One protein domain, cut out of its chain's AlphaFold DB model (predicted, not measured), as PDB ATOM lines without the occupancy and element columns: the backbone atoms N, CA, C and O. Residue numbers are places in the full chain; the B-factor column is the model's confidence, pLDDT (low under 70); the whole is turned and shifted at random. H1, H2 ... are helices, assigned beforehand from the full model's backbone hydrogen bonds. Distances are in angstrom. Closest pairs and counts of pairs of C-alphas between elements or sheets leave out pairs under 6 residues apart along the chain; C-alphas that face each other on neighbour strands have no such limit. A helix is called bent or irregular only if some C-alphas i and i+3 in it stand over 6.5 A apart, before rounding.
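What this domain is: This is residues 72 to 202 of the 208 residues of an uncharacterized protein of Nitrospirae bacterium (UniProt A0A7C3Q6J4). A compact, rounded set of short helices in which H5 and H6 cross, H1 packs crosswise on H6, and H3 crosses H5 and makes a corner with the end of H6. H4 and H7 lie far from the mean of the C-alphas, and two long stretches without named elements, residues 94 to 112 and 150 to 179, make much of the rest. The printed part has 131 residues with seven named helices, H1 to H7 in order, and no named strand; the class is all helix, though only 58 residues are in named elements, under half. The whole is compact, with a radius of gyration of the C-alphas of 14.1 A, and spans 37 by 33 by 30 A.

Where its parts are: H1 is residues 81 to 88, 10.5 A long, from C-alpha 81 at (119.801, -258.771, 34.750). H2 is residues 90 to 93, 6.0 A. H3, residues 113 to 122, 13.5 A, is only just irregular: C-alphas 115 and 118 are 6.52 A apart. H4 is residues 124 to 131, 10.3 A; H5 is 140 to 149, 14.3 A; H6 is 180 to 191, 16.4 A; H7 is 195 to 200, 8.6 A, ending at C-alpha 200 (122.142, -245.756, 21.373).

How they stand to each other: H6 is the hub. H1 touches it at a steep tilt of 63 degrees, opposite ways, the closest C-alphas being Pro 81 and Leu 186, 5.3 A. H5 touches it at a steep tilt of 55 degrees, Ile 144 to Val 187 closest, their C-alphas 6.5 A apart. H3 and H6 touch only at their ends, with the C-alphas of Gly 114 and Leu 191 4.4 A apart. H3 touches H5, about perpendicular at 85 degrees, with the C-alphas of Ala 117 and Pro 140 closest, 4.9 A. H2 is close to H1, H4 to H3 and H7 to H3, but not clearly touching. Every O i to N i+4 pair is within hydrogen-bond range in H1, H4, H5, H6 and H7, 4 of 6 in H3; H2 is too short for one.

The domain as a whole: The C-alphas of Glu 72 and Ser 124 are farthest apart, 40.1 A. The printed part has no cut. The links H2 to H3 and H5 to H6 are long. Mean pLDDT of the printed part is 95.7, and no printed residue is under 70.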
ATOM      1  N   GLU A  72     123.793-264.313  48.381       86.25
ATOM      2  CA  GLU A  72     124.125-263.003  47.836       86.25
ATOM      3  C   GLU A  72     125.178-263.040  46.713       86.25
ATOM      4  O   GLU A  72     125.247-262.115  45.905       86.25
ATOM      5  N   LYS A  73     125.973-264.113  46.622       88.12
ATOM      6  CA  LYS A  73     126.995-264.321  45.582       88.12
ATOM      7  C   LYS A  73     126.507-265.177  44.412       88.12
ATOM      8  O   LYS A  73     127.247-265.300  43.432       88.12
ATOM      9  N   LEU A  74     125.304-265.747  44.513       93.56
ATOM     10  CA  LEU A  74     124.650-266.522  43.462       93.56
ATOM     11  C   LEU A  74     123.721-265.635  42.629       93.56
ATOM     12  O   LEU A  74     123.027-264.764  43.160       93.56
ATOM     13  N   ALA A  75     123.692-265.889  41.325       95.38
ATOM     14  CA  ALA A  75     122.667-265.361  40.435       95.38
ATOM     15  C   ALA A  75     121.385-266.196  40.559       95.38
ATOM     16  O   ALA A  75     121.393-267.413  40.330       95.38
ATOM     17  N   LEU A  76     120.290-265.540  40.923       96.31
ATOM     18  CA  LEU A  76     118.992-266.146  41.199       96.31
ATOM     19  C   LEU A  76     117.954-265.735  40.154       96.31
ATOM     20  O   LEU A  76     118.086-264.670  39.558       96.31
ATOM     21  N   PRO A  77     116.869-266.509  39.980       96.31
ATOM     22  CA  PRO A  77     115.811-266.160  39.029       96.31
ATOM     23  C   PRO A  77     115.051-264.875  39.400       96.31
ATOM     24  O   PRO A  77     114.390-264.285  38.557       96.31
ATOM     25  N   ILE A  78     115.112-264.463  40.672       96.50
ATOM     26  CA  ILE A  78     114.484-263.234  41.177       96.50
ATOM     27  C   ILE A  78     115.360-261.990  40.969       96.50
ATOM     28  O   ILE A  78     114.879-260.868  41.110       96.50
ATOM     29  N   ASP A  79     116.650-262.171  40.670       97.19
ATOM     30  CA  ASP A  79     117.549-261.050  40.436       97.19
ATOM     31  C   ASP A  79     117.235-260.389  39.088       97.19
ATOM     32  O   ASP A  79     116.928-261.056  38.101       97.19
ATOM     33  N   SER A  80     117.381-259.065  39.019       97.31
ATOM     34  CA  SER A  80     117.368-258.370  37.730       97.31
ATOM     35  C   SER A  80     118.626-258.710  36.909       97.31
ATOM     36  O   SER A  80     119.669-259.022  37.499       97.31
ATOM     37  N   PRO A  81     118.605-258.573  35.568       97.19
ATOM     38  CA  PRO A  81     119.801-258.771  34.750       97.19
ATOM     39  C   PRO A  81     120.994-257.917  35.198       97.19
ATOM     40  O   PRO A  81     122.119-258.407  35.259       97.19
ATOM     41  N   GLU A  82     120.755-256.662  35.584       96.25
ATOM     42  CA  GLU A  82     121.811-255.760  36.053       96.25
ATOM     43  C   GLU A  82     122.390-256.203  37.405       96.25
ATOM     44  O   GLU A  82     123.607-256.193  37.591       96.25
ATOM     45  N   THR A  83     121.549-256.701  38.317       96.44
ATOM     46  CA  THR A  83     122.000-257.315  39.576       96.44
ATOM     47  C   THR A  83     122.880-258.536  39.316       96.44
ATOM     48  O   THR A  83     123.920-258.696  39.955       96.44
ATOM     49  N   ILE A  84     122.505-259.391  38.361       97.44
ATOM     50  CA  ILE A  84     123.304-260.562  37.988       97.44
ATOM     51  C   ILE A  84     124.656-260.124  37.411       97.44
ATOM     52  O   ILE A  84     125.696-260.614  37.848       97.44
ATOM     53  N   ILE A  85     124.659-259.158  36.491       96.75
ATOM     54  CA  ILE A  85     125.876-258.587  35.893       96.75
ATOM     55  C   ILE A  85     126.825-258.040  36.967       96.75
ATOM     56  O   ILE A  85     128.035-258.264  36.888       96.75
ATOM     57  N   GLN A  86     126.290-257.367  37.988       95.25
ATOM     58  CA  GLN A  86     127.067-256.863  39.122       95.25
ATOM     59  C   GLN A  86     127.639-257.999  39.975       95.25
ATOM     60  O   GLN A  86     128.848-258.037  40.198       95.25
ATOM     61  N   LYS A  87     126.807-258.960  40.404       95.06
ATOM     62  CA  LYS A  87     127.248-260.116  41.210       95.06
ATOM     63  C   LYS A  87     128.350-260.911  40.507       95.06
ATOM     64  O   LYS A  87     129.294-261.374  41.151       95.06
ATOM     65  N   MET A  88     128.229-261.082  39.194       95.81
ATOM     66  CA  MET A  88     129.169-261.845  38.371       95.81
ATOM     67  C   MET A  88     130.395-261.035  37.937       95.81
ATOM     68  O   MET A  88     131.364-261.620  37.451       95.81
ATOM     69  N   GLY A  89     130.379-259.715  38.134       95.25
ATOM     70  CA  GLY A  89     131.477-258.826  37.764       95.25
ATOM     71  C   GLY A  89     131.663-258.669  36.253       95.25
ATOM     72  O   GLY A  89     132.740-258.274  35.821       95.25
ATOM     73  N   CYS A  90     130.647-258.960  35.430       96.56
ATOM     74  CA  CYS A  90     130.788-258.925  33.967       96.56
ATOM     75  C   CYS A  90     131.178-257.526  33.463       96.56
ATOM     76  O   CYS A  90     131.941-257.400  32.508       96.56
ATOM     77  N   TYR A  91     130.703-256.481  34.147       95.50
ATOM     78  CA  TYR A  91     130.993-255.076  33.849       95.50
ATOM     79  C   TYR A  91     132.473-254.697  33.995       95.50
ATOM     80  O   TYR A  91     132.878-253.649  33.501       95.50
ATOM     81  N   VAL A  92     133.273-255.501  34.706       95.06
ATOM     82  CA  VAL A  92     134.700-255.219  34.912       95.06
ATOM     83  C   VAL A  92     135.458-255.369  33.602       95.06
ATOM     84  O   VAL A  92     136.327-254.549  33.311       95.06
ATOM     85  N   CYS A  93     135.099-256.371  32.794       95.75
ATOM     86  CA  CYS A  93     135.776-256.666  31.533       95.75
ATOM     87  C   CYS A  93     134.967-256.275  30.296       95.75
ATOM     88  O   CYS A  93     135.554-255.956  29.269       95.75
ATOM     89  N   HIS A  94     133.640-256.272  30.370       96.88
ATOM     90  CA  HIS A  94     132.805-255.987  29.214       96.88
ATOM     91  C   HIS A  94     132.167-254.610  29.280       96.88
ATOM     92  O   HIS A  94     131.611-254.240  30.308       96.88
ATOM     93  N   LYS A  95     132.110-253.933  28.130       96.62
ATOM     94  CA  LYS A  95     131.099-252.906  27.844       96.62
ATOM     95  C   LYS A  95     129.788-253.586  27.475       96.62
ATOM     96  O   LYS A  95     129.740-254.374  26.532       96.62
ATOM     97  N   ILE A  96     128.726-253.270  28.202       96.88
ATOM     98  CA  ILE A  96     127.405-253.873  28.041       96.88
ATOM     99  C   ILE A  96     126.398-252.736  27.811       96.88
ATOM    100  O   ILE A  96     126.179-251.928  28.718       96.88
ATOM    101  N   PRO A  97     125.785-252.636  26.618       95.75
ATOM    102  CA  PRO A  97     124.726-251.669  26.362       95.75
ATOM    103  C   PRO A  97     123.633-251.724  27.432       95.75
ATOM    104  O   PRO A  97     123.289-252.804  27.921       95.75
ATOM    105  N   ARG A  98     123.086-250.553  27.773       94.62
ATOM    106  CA  ARG A  98     122.082-250.310  28.820       94.62
ATOM    107  C   ARG A  98     122.575-250.526  30.254       94.62
ATOM    108  O   ARG A  98     121.804-250.326  31.182       94.62
ATOM    109  N   ILE A  99     123.854-250.857  30.450       95.19
ATOM    110  CA  ILE A  99     124.477-251.021  31.770       95.19
ATOM    111  C   ILE A  99     125.532-249.933  31.966       95.19
ATOM    112  O   ILE A  99     126.686-250.057  31.545       95.19
ATOM    113  N   THR A 100     125.149-248.850  32.638       91.00
ATOM    114  CA  THR A 100     125.987-247.645  32.762       91.00
ATOM    115  C   THR A 100     127.329-247.918  33.443       91.00
ATOM    116  O   THR A 100     128.352-247.383  33.013       91.00
ATOM    117  N   LEU A 101     127.364-248.797  34.453       89.44
ATOM    118  CA  LEU A 101     128.598-249.111  35.188       89.44
ATOM    119  C   LEU A 101     129.673-249.820  34.346       89.44
ATOM    120  O   LEU A 101     130.826-249.896  34.756       89.44
ATOM    121  N   SER A 102     129.306-250.331  33.170       91.50
ATOM    122  CA  SER A 102     130.193-251.086  32.282       91.50
ATOM    123  C   SER A 102     130.880-250.220  31.215       91.50
ATOM    124  O   SER A 102     131.789-250.675  30.523       91.50
ATOM    125  N   ARG A 103     130.476-248.947  31.073       89.25
ATOM    126  CA  ARG A 103     130.881-248.071  29.955       89.25
ATOM    127  C   ARG A 103     132.377-247.765  29.886       89.25
ATOM    128  O   ARG A 103     132.860-247.387  28.826       89.25
ATOM    129  N   GLN A 104     133.096-247.908  30.994       87.25
ATOM    130  CA  GLN A 104     134.536-247.637  31.075       87.25
ATOM    131  C   GLN A 104     135.398-248.894  30.893       87.25
ATOM    132  O   GLN A 104     136.618-248.814  30.984       87.25
ATOM    133  N   SER A 105     134.784-250.058  30.679       89.44
ATOM    134  CA  SER A 105     135.518-251.315  30.570       89.44
ATOM    135  C   SER A 105     136.101-251.535  29.172       89.44
ATOM    136  O   SER A 105     135.429-251.272  28.180       89.44
ATOM    137  N   ASP A 106     137.332-252.045  29.088       87.62
ATOM    138  CA  ASP A 106     138.042-252.257  27.815       87.62
ATOM    139  C   ASP A 106     138.860-253.563  27.760       87.62
ATOM    140  O   ASP A 106     139.667-253.761  26.854       87.62
ATOM    141  N   TYR A 107     138.665-254.481  28.714       91.19
ATOM    142  CA  TYR A 107     139.433-255.738  28.765       91.19
ATOM    143  C   TYR A 107     138.837-256.862  27.909       91.19
ATOM    144  O   TYR A 107     139.546-257.778  27.502       91.19
ATOM    145  N   GLY A 108     137.536-256.808  27.655       93.19
ATOM    146  CA  GLY A 108     136.750-257.790  26.922       93.19
ATOM    147  C   GLY A 108     135.954-257.145  25.784       93.19
ATOM    148  O   GLY A 108     135.899-255.917  25.664       93.19
ATOM    149  N   PRO A 109     135.327-257.957  24.917       94.69
ATOM    150  CA  PRO A 109     134.527-257.447  23.815       94.69
ATOM    151  C   PRO A 109     133.304-256.688  24.319       94.69
ATOM    152  O   PRO A 109     132.721-257.027  25.353       94.69
ATOM    153  N   ILE A 110     132.864-255.707  23.530       95.81
ATOM    154  CA  ILE A 110     131.543-255.104  23.708       95.81
ATOM    155  C   ILE A 110     130.499-256.211  23.529       95.81
ATOM    156  O   ILE A 110     130.484-256.913  22.512       95.81
ATOM    157  N   LEU A 111     129.625-256.382  24.517       96.75
ATOM    158  CA  LEU A 111     128.578-257.389  24.459       96.75
ATOM    159  C   LEU A 111     127.426-256.879  23.603       96.75
ATOM    160  O   LEU A 111     126.589-256.115  24.060       96.75
ATOM    161  N   ILE A 112     127.375-257.366  22.368       97.25
ATOM    162  CA  ILE A 112     126.229-257.260  21.452       97.25
ATOM    163  C   ILE A 112     125.796-258.653  20.958       97.25
ATOM    164  O   ILE A 112     125.724-258.894  19.746       97.25
ATOM    165  N   PRO A 113     125.591-259.634  21.861       97.00
ATOM    166  CA  PRO A 113     125.428-261.025  21.463       97.00
ATOM    167  C   PRO A 113     124.127-261.283  20.692       97.00
ATOM    168  O   PRO A 113     124.118-262.197  19.872       97.00
ATOM    169  N   GLY A 114     123.092-260.449  20.837       97.00
ATOM    170  CA  GLY A 114     121.899-260.497  19.983       97.00
ATOM    171  C   GLY A 114     122.226-260.342  18.491       97.00
ATOM    172  O   GLY A 114     121.595-260.971  17.645       97.00
ATOM    173  N   THR A 115     123.274-259.582  18.148       97.44
ATOM    174  CA  THR A 115     123.780-259.480  16.768       97.44
ATOM    175  C   THR A 115     124.928-260.444  16.480       97.44
ATOM    176  O   THR A 115     124.999-261.022  15.394       97.44
ATOM    177  N   MET A 116     125.866-260.595  17.418       97.56
ATOM    178  CA  MET A 116     127.129-261.289  17.156       97.56
ATOM    179  C   MET A 116     127.051-262.802  17.331       97.56
ATOM    180  O   MET A 116     127.753-263.500  16.609       97.56
ATOM    181  N   ALA A 117     126.203-263.336  18.213       98.19
ATOM    182  CA  ALA A 117     126.112-264.784  18.411       98.19
ATOM    183  C   ALA A 117     125.696-265.541  17.130       98.19
ATOM    184  O   ALA A 117     126.402-266.482  16.768       98.19
ATOM    185  N   PRO A 118     124.659-265.123  16.363       98.12
ATOM    186  CA  PRO A 118     124.354-265.754  15.075       98.12
ATOM    187  C   PRO A 118     125.539-265.722  14.098       98.12
ATOM    188  O   PRO A 118     125.826-266.713  13.429       98.12
ATOM    189  N   ARG A 119     126.264-264.595  14.045       97.94
ATOM    190  CA  ARG A 119     127.429-264.430  13.163       97.94
ATOM    191  C   ARG A 119     128.565-265.361  13.566       97.94
ATOM    192  O   ARG A 119     129.110-266.048  12.705       97.94
ATOM    193  N   TRP A 120     128.887-265.423  14.859       98.00
ATOM    194  CA  TRP A 120     129.946-266.284  15.372       98.00
ATOM    195  C   TRP A 120     129.661-267.747  15.098       98.00
ATOM    196  O   TRP A 120     130.517-268.398  14.512       98.00
ATOM    197  N   ILE A 121     128.457-268.235  15.401       98.25
ATOM    198  CA  ILE A 121     128.092-269.640  15.178       98.25
ATOM    199  C   ILE A 121     128.298-270.042  13.714       98.25
ATOM    200  O   ILE A 121     128.805-271.124  13.441       98.25
ATOM    201  N   THR A 122     127.978-269.165  12.760       97.81
ATOM    202  CA  THR A 122     128.177-269.441  11.322       97.81
ATOM    203  C   THR A 122     129.601-269.200  10.810       97.81
ATOM    204  O   THR A 122     129.910-269.552   9.673       97.81
ATOM    205  N   SER A 123     130.479-268.598  11.616       98.25
ATOM    206  CA  SER A 123     131.837-268.248  11.195       98.25
ATOM    207  C   SER A 123     132.732-269.479  11.046       98.25
ATOM    208  O   SER A 123     132.612-270.449  11.797       98.25
ATOM    209  N   SER A 124     133.688-269.429  10.115       98.19
ATOM    210  CA  SER A 124     134.657-270.514   9.913       98.19
ATOM    211  C   SER A 124     135.462-270.824  11.179       98.19
ATOM    212  O   SER A 124     135.612-271.992  11.526       98.19
ATOM    213  N   ILE A 125     135.901-269.790  11.907       96.75
ATOM    214  CA  ILE A 125     136.706-269.927  13.131       96.75
ATOM    215  C   ILE A 125     135.917-270.665  14.222       96.75
ATOM    216  O   ILE A 125     136.443-271.575  14.859       96.75
ATOM    217  N   TYR A 126     134.637-270.337  14.423       98.25
ATOM    218  CA  TYR A 126     133.801-271.072  15.376       98.25
ATOM    219  C   TYR A 126     133.574-272.521  14.926       98.25
ATOM    220  O   TYR A 126     133.695-273.452  15.719       98.25
ATOM    221  N   GLN A 127     133.320-272.741  13.634       98.44
ATOM    222  CA  GLN A 127     133.129-274.085  13.084       98.44
ATOM    223  C   GLN A 127     134.379-274.972  13.228       98.44
ATOM    224  O   GLN A 127     134.261-276.186  13.388       98.44
ATOM    225  N   GLU A 128     135.583-274.402  13.236       97.81
ATOM    226  CA  GLU A 128     136.815-275.130  13.572       97.81
ATOM    227  C   GLU A 128     136.857-275.559  15.047       97.81
ATOM    228  O   GLU A 128     137.274-276.682  15.358       97.81
ATOM    229  N   ARG A 129     136.351-274.727  15.969       98.00
ATOM    230  CA  ARG A 129     136.169-275.118  17.380       98.00
ATOM    231  C   ARG A 129     135.169-276.259  17.521       98.00
ATOM    232  O   ARG A 129     135.420-277.187  18.284       98.00
ATOM    233  N   VAL A 130     134.086-276.235  16.746       98.44
ATOM    234  CA  VAL A 130     133.103-277.329  16.719       98.44
ATOM    235  C   VAL A 130     133.732-278.625  16.208       98.44
ATOM    236  O   VAL A 130     133.631-279.661  16.862       98.44
ATOM    237  N   LYS A 131     134.466-278.576  15.089       98.38
ATOM    238  CA  LYS A 131     135.164-279.750  14.525       98.38
ATOM    239  C   LYS A 131     136.210-280.342  15.469       98.38
ATOM    240  O   LYS A 131     136.411-281.551  15.469       98.38
ATOM    241  N   SER A 132     136.875-279.501  16.261       97.31
ATOM    242  CA  SER A 132     137.849-279.938  17.269       97.31
ATOM    243  C   SER A 132     137.216-280.356  18.603       97.31
ATOM    244  O   SER A 132     137.939-280.752  19.515       97.31
ATOM    245  N   GLY A 133     135.886-280.289  18.730       97.56
ATOM    246  CA  GLY A 133     135.150-280.669  19.939       97.56
ATOM    247  C   GLY A 133     135.253-279.664  21.090       97.56
ATOM    248  O   GLY A 133     134.876-279.992  22.212       97.56
ATOM    249  N   LYS A 134     135.764-278.455  20.834       97.06
ATOM    250  CA  LYS A 134     135.950-277.406  21.849       97.06
ATOM    251  C   LYS A 134     134.705-276.541  22.051       97.06
ATOM    252  O   LYS A 134     134.498-276.032  23.146       97.06
ATOM    253  N   ALA A 135     133.876-276.408  21.018       98.25
ATOM    254  CA  ALA A 135     132.606-275.686  21.047       98.25
ATOM    255  C   ALA A 135     131.481-276.561  20.483       98.25
ATOM    256  O   ALA A 135     131.747-277.530  19.770       98.25
ATOM    257  N   LYS A 136     130.224-276.250  20.799       98.31
ATOM    258  CA  LYS A 136     129.075-277.059  20.358       98.31
ATOM    259  C   LYS A 136     127.765-276.294  20.193       98.31
ATOM    260  O   LYS A 136     126.751-276.928  19.904       98.31
ATOM    261  N   ALA A 137     127.739-274.980  20.395       98.38
ATOM    262  CA  ALA A 137     126.504-274.220  20.254       98.38
ATOM    263  C   ALA A 137     126.014-274.186  18.801       98.38
ATOM    264  O   ALA A 137     126.769-273.957  17.856       98.38
ATOM    265  N   THR A 138     124.710-274.369  18.645       97.94
ATOM    266  CA  THR A 138     123.992-274.330  17.366       97.94
ATOM    267  C   THR A 138     122.992-273.180  17.300       97.94
ATOM    268  O   THR A 138     122.572-272.786  16.214       97.94
ATOM    269  N   THR A 139     122.647-272.592  18.449       98.56
ATOM    270  CA  THR A 139     121.749-271.435  18.553       98.56
ATOM    271  C   THR A 139     122.409-270.258  19.278       98.56
ATOM    272  O   THR A 139     123.293-270.467  20.114       98.56
ATOM    273  N   PRO A 140     121.974-269.004  19.034       98.62
ATOM    274  CA  PRO A 140     122.483-267.834  19.758       98.62
ATOM    275  C   PRO A 140     122.398-267.980  21.278       98.62
ATOM    276  O   PRO A 140     123.317-267.595  21.997       98.62
ATOM    277  N   ARG A 141     121.315-268.596  21.764       98.62
ATOM    278  CA  ARG A 141     121.109-268.868  23.185       98.62
ATOM    279  C   ARG A 141     122.164-269.823  23.738       98.62
ATOM    280  O   ARG A 141     122.769-269.537  24.768       98.62
ATOM    281  N   GLU A 142     122.396-270.937  23.044       98.62
ATOM    282  CA  GLU A 142     123.432-271.909  23.411       98.62
ATOM    283  C   GLU A 142     124.823-271.281  23.385       98.62
ATOM    284  O   GLU A 142     125.610-271.543  24.284       98.62
ATOM    285  N   TYR A 143     125.109-270.419  22.407       98.69
ATOM    286  CA  TYR A 143     126.400-269.745  22.298       98.69
ATOM    287  C   TYR A 143     126.657-268.832  23.499       98.69
ATOM    288  O   TYR A 143     127.757-268.831  24.048       98.69
ATOM    289  N   ILE A 144     125.647-268.075  23.941       98.62
ATOM    290  CA  ILE A 144     125.768-267.206  25.120       98.62
ATOM    291  C   ILE A 144     125.974-268.050  26.384       98.62
ATOM    292  O   ILE A 144     126.865-267.744  27.173       98.62
ATOM    293  N   ILE A 145     125.201-269.129  26.564       98.62
ATOM    294  CA  ILE A 145     125.386-270.060  27.691       98.62
ATOM    295  C   ILE A 145     126.797-270.650  27.679       98.62
ATOM    296  O   ILE A 145     127.476-270.639  28.703       98.62
ATOM    297  N   GLU A 146     127.239-271.155  26.529       98.44
ATOM    298  CA  GLU A 146     128.561-271.747  26.354       98.44
ATOM    299  C   GLU A 146     129.661-270.732  26.665       98.44
ATOM    300  O   GLU A 146     130.555-271.048  27.437       98.44
ATOM    301  N   SER A 147     129.547-269.498  26.172       97.81
ATOM    302  CA  SER A 147     130.515-268.427  26.440       97.81
ATOM    303  C   SER A 147     130.622-268.090  27.933       97.81
ATOM    304  O   SER A 147     131.698-267.746  28.407       97.81
ATOM    305  N   ILE A 148     129.516-268.184  28.683       98.00
ATOM    306  CA  ILE A 148     129.500-267.894  30.123       98.00
ATOM    307  C   ILE A 148     130.058-269.065  30.934       98.00
ATOM    308  O   ILE A 148     130.847-268.857  31.853       98.00
ATOM    309  N   LEU A 149     129.624-270.289  30.631       97.69
ATOM    310  CA  LEU A 149     129.943-271.473  31.433       97.69
ATOM    311  C   LEU A 149     131.254-272.153  31.022       97.69
ATOM    312  O   LEU A 149     131.832-272.882  31.823       97.69
ATOM    313  N   ASN A 150     131.699-271.944  29.786       97.38
ATOM    314  CA  ASN A 150     132.939-272.462  29.225       97.38
ATOM    315  C   ASN A 150     133.609-271.379  28.355       97.38
ATOM    316  O   ASN A 150     133.575-271.461  27.123       97.38
ATOM    317  N   PRO A 151     134.218-270.353  28.973       96.50
ATOM    318  CA  PRO A 151     134.767-269.210  28.244       96.50
ATOM    319  C   PRO A 151     135.904-269.560  27.271       96.50
ATOM    320  O   PRO A 151     136.181-268.783  26.358       96.50
ATOM    321  N   ASP A 152     136.535-270.726  27.426       97.25
ATOM    322  CA  ASP A 152     137.578-271.225  26.523       97.25
ATOM    323  C   ASP A 152     137.002-271.960  25.295       97.25
ATOM    324  O   ASP A 152     137.735-272.266  24.351       97.25
ATOM    325  N   ALA A 153     135.691-272.243  25.251       97.56
ATOM    326  CA  ALA A 153     135.056-272.922  24.115       97.56
ATOM    327  C   ALA A 153     135.308-272.173  22.801       97.56
ATOM    328  O   ALA A 153     135.738-272.750  21.797       97.56
ATOM    329  N   PHE A 154     135.105-270.858  22.840       97.69
ATOM    330  CA  PHE A 154     135.392-269.943  21.752       97.69
ATOM    331  C   PHE A 154     135.785-268.579  22.317       97.69
ATOM    332  O   PHE A 154     134.996-267.915  22.984       97.69
ATOM    333  N   ILE A 155     137.003-268.153  21.997       96.88
ATOM    334  CA  ILE A 155     137.532-266.852  22.390       96.88
ATOM    335  C   ILE A 155     137.426-265.932  21.182       96.88
ATOM    336  O   ILE A 155     137.944-266.237  20.105       96.88
ATOM    337  N   VAL A 156     136.750-264.797  21.357       95.31
ATOM    338  CA  VAL A 156     136.646-263.786  20.303       95.31
ATOM    339  C   VAL A 156     138.060-263.314  19.923       95.31
ATOM    340  O   VAL A 156     138.840-262.986  20.822       95.31
ATOM    341  N   PRO A 157     138.411-263.252  18.622       93.88
ATOM    342  CA  PRO A 157     139.730-262.800  18.193       93.88
ATOM    343  C   PRO A 157     140.121-261.460  18.828       93.88
ATOM    344  O   PRO A 157     139.340-260.512  18.815       93.88
ATOM    345  N   GLY A 158     141.334-261.398  19.383       92.38
ATOM    346  CA  GLY A 158     141.851-260.222  20.093       92.38
ATOM    347  C   GLY A 158     141.649-260.226  21.614       92.38
ATOM    348  O   GLY A 158     142.173-259.332  22.271       92.38
ATOM    349  N   TYR A 159     140.956-261.226  22.178       93.75
ATOM    350  CA  TYR A 159     140.636-261.299  23.615       93.75
ATOM    351  C   TYR A 159     141.168-262.554  24.330       93.75
ATOM    352  O   TYR A 159     140.675-262.916  25.399       93.75
ATOM    353  N   SER A 160     142.160-263.233  23.753       93.94
ATOM    354  CA  SER A 160     142.851-264.344  24.417       93.94
ATOM    355  C   SER A 160     143.905-263.855  25.408       93.94
ATOM    356  O   SER A 160     144.354-262.704  25.351       93.94
ATOM    357  N   ASP A 161     144.358-264.750  26.283       92.56
ATOM    358  CA  ASP A 161     145.556-264.520  27.080       92.56
ATOM    359  C   ASP A 161     146.768-264.262  26.164       92.56
ATOM    360  O   ASP A 161     146.904-264.836  25.078       92.56
ATOM    361  N   LYS A 162     147.657-263.358  26.592       90.50
ATOM    362  CA  LYS A 162     148.847-262.971  25.813       90.50
ATOM    363  C   LYS A 162     149.875-264.096  25.702       90.50
ATOM    364  O   LYS A 162     150.691-264.078  24.786       90.50
ATOM    365  N   ASN A 163     149.857-265.031  26.645       93.62
ATOM    366  CA  ASN A 163     150.781-266.152  26.731       93.62
ATOM    367  C   ASN A 163     150.142-267.466  26.262       93.62
ATOM    368  O   ASN A 163     150.865-268.436  26.043       93.62
ATOM    369  N   ASP A 164     148.815-267.511  26.120       94.94
ATOM    370  CA  ASP A 164     148.075-268.709  25.729       94.94
ATOM    371  C   ASP A 164     146.819-268.345  24.922       94.94
ATOM    372  O   ASP A 164     145.789-267.940  25.463       94.94
ATOM    373  N   SER A 165     146.886-268.524  23.601       91.69
ATOM    374  CA  SER A 165     145.768-268.223  22.699       91.69
ATOM    375  C   SER A 165     144.555-269.140  22.895       91.69
ATOM    376  O   SER A 165     143.495-268.873  22.336       91.69
ATOM    377  N   GLU A 166     144.707-270.235  23.643       94.25
ATOM    378  CA  GLU A 166     143.634-271.177  23.965       94.25
ATOM    379  C   GLU A 166     142.929-270.846  25.283       94.25
ATOM    380  O   GLU A 166     141.967-271.531  25.631       94.25
ATOM    381  N   LYS A 167     143.372-269.798  25.992       95.38
ATOM    382  CA  LYS A 167     142.782-269.359  27.257       95.38
ATOM    383  C   LYS A 167     142.121-267.999  27.160       95.38
ATOM    384  O   LYS A 167     142.676-267.033  26.638       95.38
ATOM    385  N   SER A 168     140.925-267.935  27.719       93.62
ATOM    386  CA  SER A 168     140.141-266.731  27.892       93.62
ATOM    387  C   SER A 168     140.600-265.949  29.119       93.62
ATOM    388  O   SER A 168     141.025-266.513  30.126       93.62
ATOM    389  N   LEU A 169     140.447-264.625  29.057       92.19
ATOM    390  CA  LEU A 169     140.590-263.742  30.221       92.19
ATOM    391  C   LEU A 169     139.337-263.747  31.116       92.19
ATOM    392  O   LEU A 169     139.336-263.153  32.196       92.19
ATOM    393  N   MET A 170     138.252-264.381  30.665       94.94
ATOM    394  CA  MET A 170     137.012-264.500  31.423       94.94
ATOM    395  C   MET A 170     137.149-265.548  32.535       94.94
ATOM    396  O   MET A 170     137.763-266.598  32.360       94.94
ATOM    397  N   TYR A 171     136.555-265.265  33.696       91.94
ATOM    398  CA  TYR A 171     136.617-266.158  34.852       91.94
ATOM    399  C   TYR A 171     135.993-267.538  34.536       91.94
ATOM    400  O   TYR A 171     134.843-267.585  34.105       91.94
ATOM    401  N   PRO A 172     136.691-268.668  34.770       90.44
ATOM    402  CA  PRO A 172     136.237-269.979  34.287       90.44
ATOM    403  C   PRO A 172     135.166-270.653  35.162       90.44
ATOM    404  O   PRO A 172     134.464-271.542  34.691       90.44
ATOM    405  N   HIS A 173     134.994-270.246  36.426       91.50
ATOM    406  CA  HIS A 173     134.126-270.956  37.385       91.50
ATOM    407  C   HIS A 173     132.723-270.347  37.521       91.50
ATOM    408  O   HIS A 173     132.118-270.372  38.594       91.50
ATOM    409  N   TYR A 174     132.169-269.777  36.448       93.25
ATOM    410  CA  TYR A 174     130.809-269.233  36.495       93.25
ATOM    411  C   TYR A 174     129.740-270.304  36.721       93.25
ATOM    412  O   TYR A 174     128.736-270.003  37.355       93.25
ATOM    413  N   ALA A 175     129.960-271.555  36.308       91.81
ATOM    414  CA  ALA A 175     129.005-272.647  36.536       91.81
ATOM    415  C   ALA A 175     128.624-272.841  38.016       91.81
ATOM    416  O   ALA A 175     127.514-273.266  38.317       91.81
ATOM    417  N   GLU A 176     129.510-272.473  38.940       92.06
ATOM    418  CA  GLU A 176     129.271-272.553  40.384       92.06
ATOM    419  C   GLU A 176     128.504-271.333  40.923       92.06
ATOM    420  O   GLU A 176     127.994-271.351  42.039       92.06
ATOM    421  N   ARG A 177     128.412-270.251  40.142       94.06
ATOM    422  CA  ARG A 177     127.893-268.944  40.572       94.06
ATOM    423  C   ARG A 177     126.492-268.624  40.045       94.06
ATOM    424  O   ARG A 177     125.915-267.603  40.428       94.06
ATOM    425  N   PHE A 178     125.926-269.496  39.215       95.25
ATOM    426  CA  PHE A 178     124.579-269.364  38.672       95.25
ATOM    427  C   PHE A 178     123.656-270.474  39.173       95.25
ATOM    428  O   PHE A 178     123.994-271.653  39.138       95.25
ATOM    429  N   THR A 179     122.434-270.103  39.550       95.62
ATOM    430  CA  THR A 179     121.307-271.040  39.445       95.62
ATOM    431  C   THR A 179     120.862-271.138  37.986       95.62
ATOM    432  O   THR A 179     121.081-270.200  37.217       95.62
ATOM    433  N   GLN A 180     120.192-272.230  37.598       94.69
ATOM    434  CA  GLN A 180     119.685-272.384  36.230       94.69
ATOM    435  C   GLN A 180     118.798-271.200  35.811       94.69
ATOM    436  O   GLN A 180     119.079-270.557  34.804       94.69
ATOM    437  N   GLY A 181     117.782-270.859  36.609       96.12
ATOM    438  CA  GLY A 181     116.888-269.748  36.269       96.12
ATOM    439  C   GLY A 181     117.580-268.379  36.315       96.12
ATOM    440  O   GLY A 181     117.258-267.512  35.515       96.12
ATOM    441  N   GLY A 182     118.585-268.181  37.180       97.69
ATOM    442  CA  GLY A 182     119.400-266.960  37.152       97.69
ATOM    443  C   GLY A 182     120.213-266.829  35.861       97.69
ATOM    444  O   GLY A 182     120.282-265.754  35.271       97.69
ATOM    445  N   LEU A 183     120.793-267.930  35.372       98.31
ATOM    446  CA  LEU A 183     121.473-267.931  34.078       98.31
ATOM    447  C   LEU A 183     120.496-267.627  32.938       98.31
ATOM    448  O   LEU A 183     120.830-266.855  32.046       98.31
ATOM    449  N   GLU A 184     119.292-268.200  32.976       98.44
ATOM    450  CA  GLU A 184     118.259-267.952  31.968       98.44
ATOM    451  C   GLU A 184     117.865-266.471  31.904       98.44
ATOM    452  O   GLU A 184     117.876-265.913  30.811       98.44
ATOM    453  N   VAL A 185     117.651-265.809  33.049       98.56
ATOM    454  CA  VAL A 185     117.379-264.358  33.106       98.56
ATOM    455  C   VAL A 185     118.483-263.549  32.420       98.56
ATOM    456  O   VAL A 185     118.197-262.650  31.625       98.56
ATOM    457  N   LEU A 186     119.753-263.863  32.696       98.50
ATOM    458  CA  LEU A 186     120.878-263.162  32.073       98.50
ATOM    459  C   LEU A 186     120.949-263.421  30.565       98.50
ATOM    460  O   LEU A 186     121.154-262.491  29.789       98.50
ATOM    461  N   VAL A 187     120.801-264.676  30.146       98.62
ATOM    462  CA  VAL A 187     120.870-265.067  28.734       98.62
ATOM    463  C   VAL A 187     119.752-264.404  27.936       98.62
ATOM    464  O   VAL A 187     120.013-263.864  26.861       98.62
ATOM    465  N   ASP A 188     118.534-264.390  28.473       98.56
ATOM    466  CA  ASP A 188     117.382-263.770  27.827       98.56
ATOM    467  C   ASP A 188     117.584-262.254  27.693       98.56
ATOM    468  O   ASP A 188     117.330-261.698  26.627       98.56
ATOM    469  N   TYR A 189     118.147-261.594  28.713       98.25
ATOM    470  CA  TYR A 189     118.563-260.194  28.605       98.25
ATOM    471  C   TYR A 189     119.606-259.989  27.502       98.25
ATOM    472  O   TYR A 189     119.406-259.149  26.623       98.25
ATOM    473  N   LEU A 190     120.698-260.761  27.515       98.38
ATOM    474  CA  LEU A 190     121.798-260.635  26.556       98.38
ATOM    475  C   LEU A 190     121.328-260.849  25.110       98.38
ATOM    476  O   LEU A 190     121.785-260.143  24.214       98.38
ATOM    477  N   LEU A 191     120.367-261.742  24.865       98.25
ATOM    478  CA  LEU A 191     119.767-261.921  23.538       98.25
ATOM    479  C   LEU A 191     119.110-260.644  22.989       98.25
ATOM    480  O   LEU A 191     119.053-260.473  21.774       98.25
ATOM    481  N   THR A 192     118.660-259.728  23.853       97.56
ATOM    482  CA  THR A 192     118.087-258.427  23.449       97.56
ATOM    483  C   THR A 192     119.129-257.326  23.229       97.56
ATOM    484  O   THR A 192     118.772-256.200  22.870       97.56
ATOM    485  N   VAL A 193     120.404-257.612  23.502       97.31
ATOM    486  CA  VAL A 193     121.500-256.647  23.421       97.31
ATOM    487  C   VAL A 193     122.175-256.766  22.056       97.31
ATOM    488  O   VAL A 193     122.864-257.745  21.759       97.31
ATOM    489  N   ASP A 194     121.981-255.750  21.221       96.75
ATOM    490  CA  ASP A 194     122.376-255.729  19.816       96.75
ATOM    491  C   ASP A 194     123.195-254.477  19.450       96.75
ATOM    492  O   ASP A 194     123.472-253.606  20.278       96.75
ATOM    493  N   VAL A 195     123.613-254.395  18.183       95.88
ATOM    494  CA  VAL A 195     124.335-253.231  17.640       95.88
ATOM    495  C   VAL A 195     123.556-251.934  17.858       95.88
ATOM    496  O   VAL A 195     124.162-250.920  18.189       95.88
ATOM    497  N   GLN A 196     122.228-251.954  17.720       95.69
ATOM    498  CA  GLN A 196     121.410-250.756  17.891       95.69
ATOM    499  C   GLN A 196     121.453-250.249  19.336       95.69
ATOM    500  O   GLN A 196     121.617-249.049  19.554       95.69
ATOM    501  N   ALA A 197     121.371-251.149  20.318       95.56
ATOM    502  CA  ALA A 197     121.539-250.813  21.726       95.56
ATOM    503  C   ALA A 197     122.927-250.209  21.994       95.56
ATOM    504  O   ALA A 197     123.045-249.217  22.709       95.56
ATOM    505  N   ALA A 198     123.982-250.765  21.391       95.25
ATOM    506  CA  ALA A 198     125.336-250.237  21.542       95.25
ATOM    507  C   ALA A 198     125.517-248.848  20.905       95.25
ATOM    508  O   ALA A 198     126.198-248.003  21.486       95.25
ATOM    509  N   VAL A 199     124.891-248.588  19.750       94.94
ATOM    510  CA  VAL A 199     124.876-247.260  19.110       94.94
ATOM    511  C   VAL A 199     124.117-246.247  19.967       94.94
ATOM    512  O   VAL A 199     124.609-245.141  20.180       94.94
ATOM    513  N   GLN A 200     122.945-246.619  20.493       94.19
ATOM    514  CA  GLN A 200     122.142-245.756  21.373       94.19
ATOM    515  C   GLN A 200     122.907-245.341  22.633       94.19
ATOM    516  O   GLN A 200     122.800-244.199  23.076       94.19
ATOM    517  N   ASP A 201     123.724-246.246  23.166       93.75
ATOM    518  CA  ASP A 201     124.565-245.992  24.331       93.75
ATOM    519  C   ASP A 201     125.901-245.304  23.999       93.75
ATOM    520  O   ASP A 201     126.691-245.036  24.907       93.75
ATOM    521  N   GLY A 202     126.170-245.015  22.721       92.38
ATOM    522  CA  GLY A 202     127.410-244.383  22.265       92.38
ATOM    523  C   GLY A 202     128.654-245.263  22.427       92.38
ATOM    524  O   GLY A 202     129.765-244.745  22.494       92.38
TER     525      GLY A 202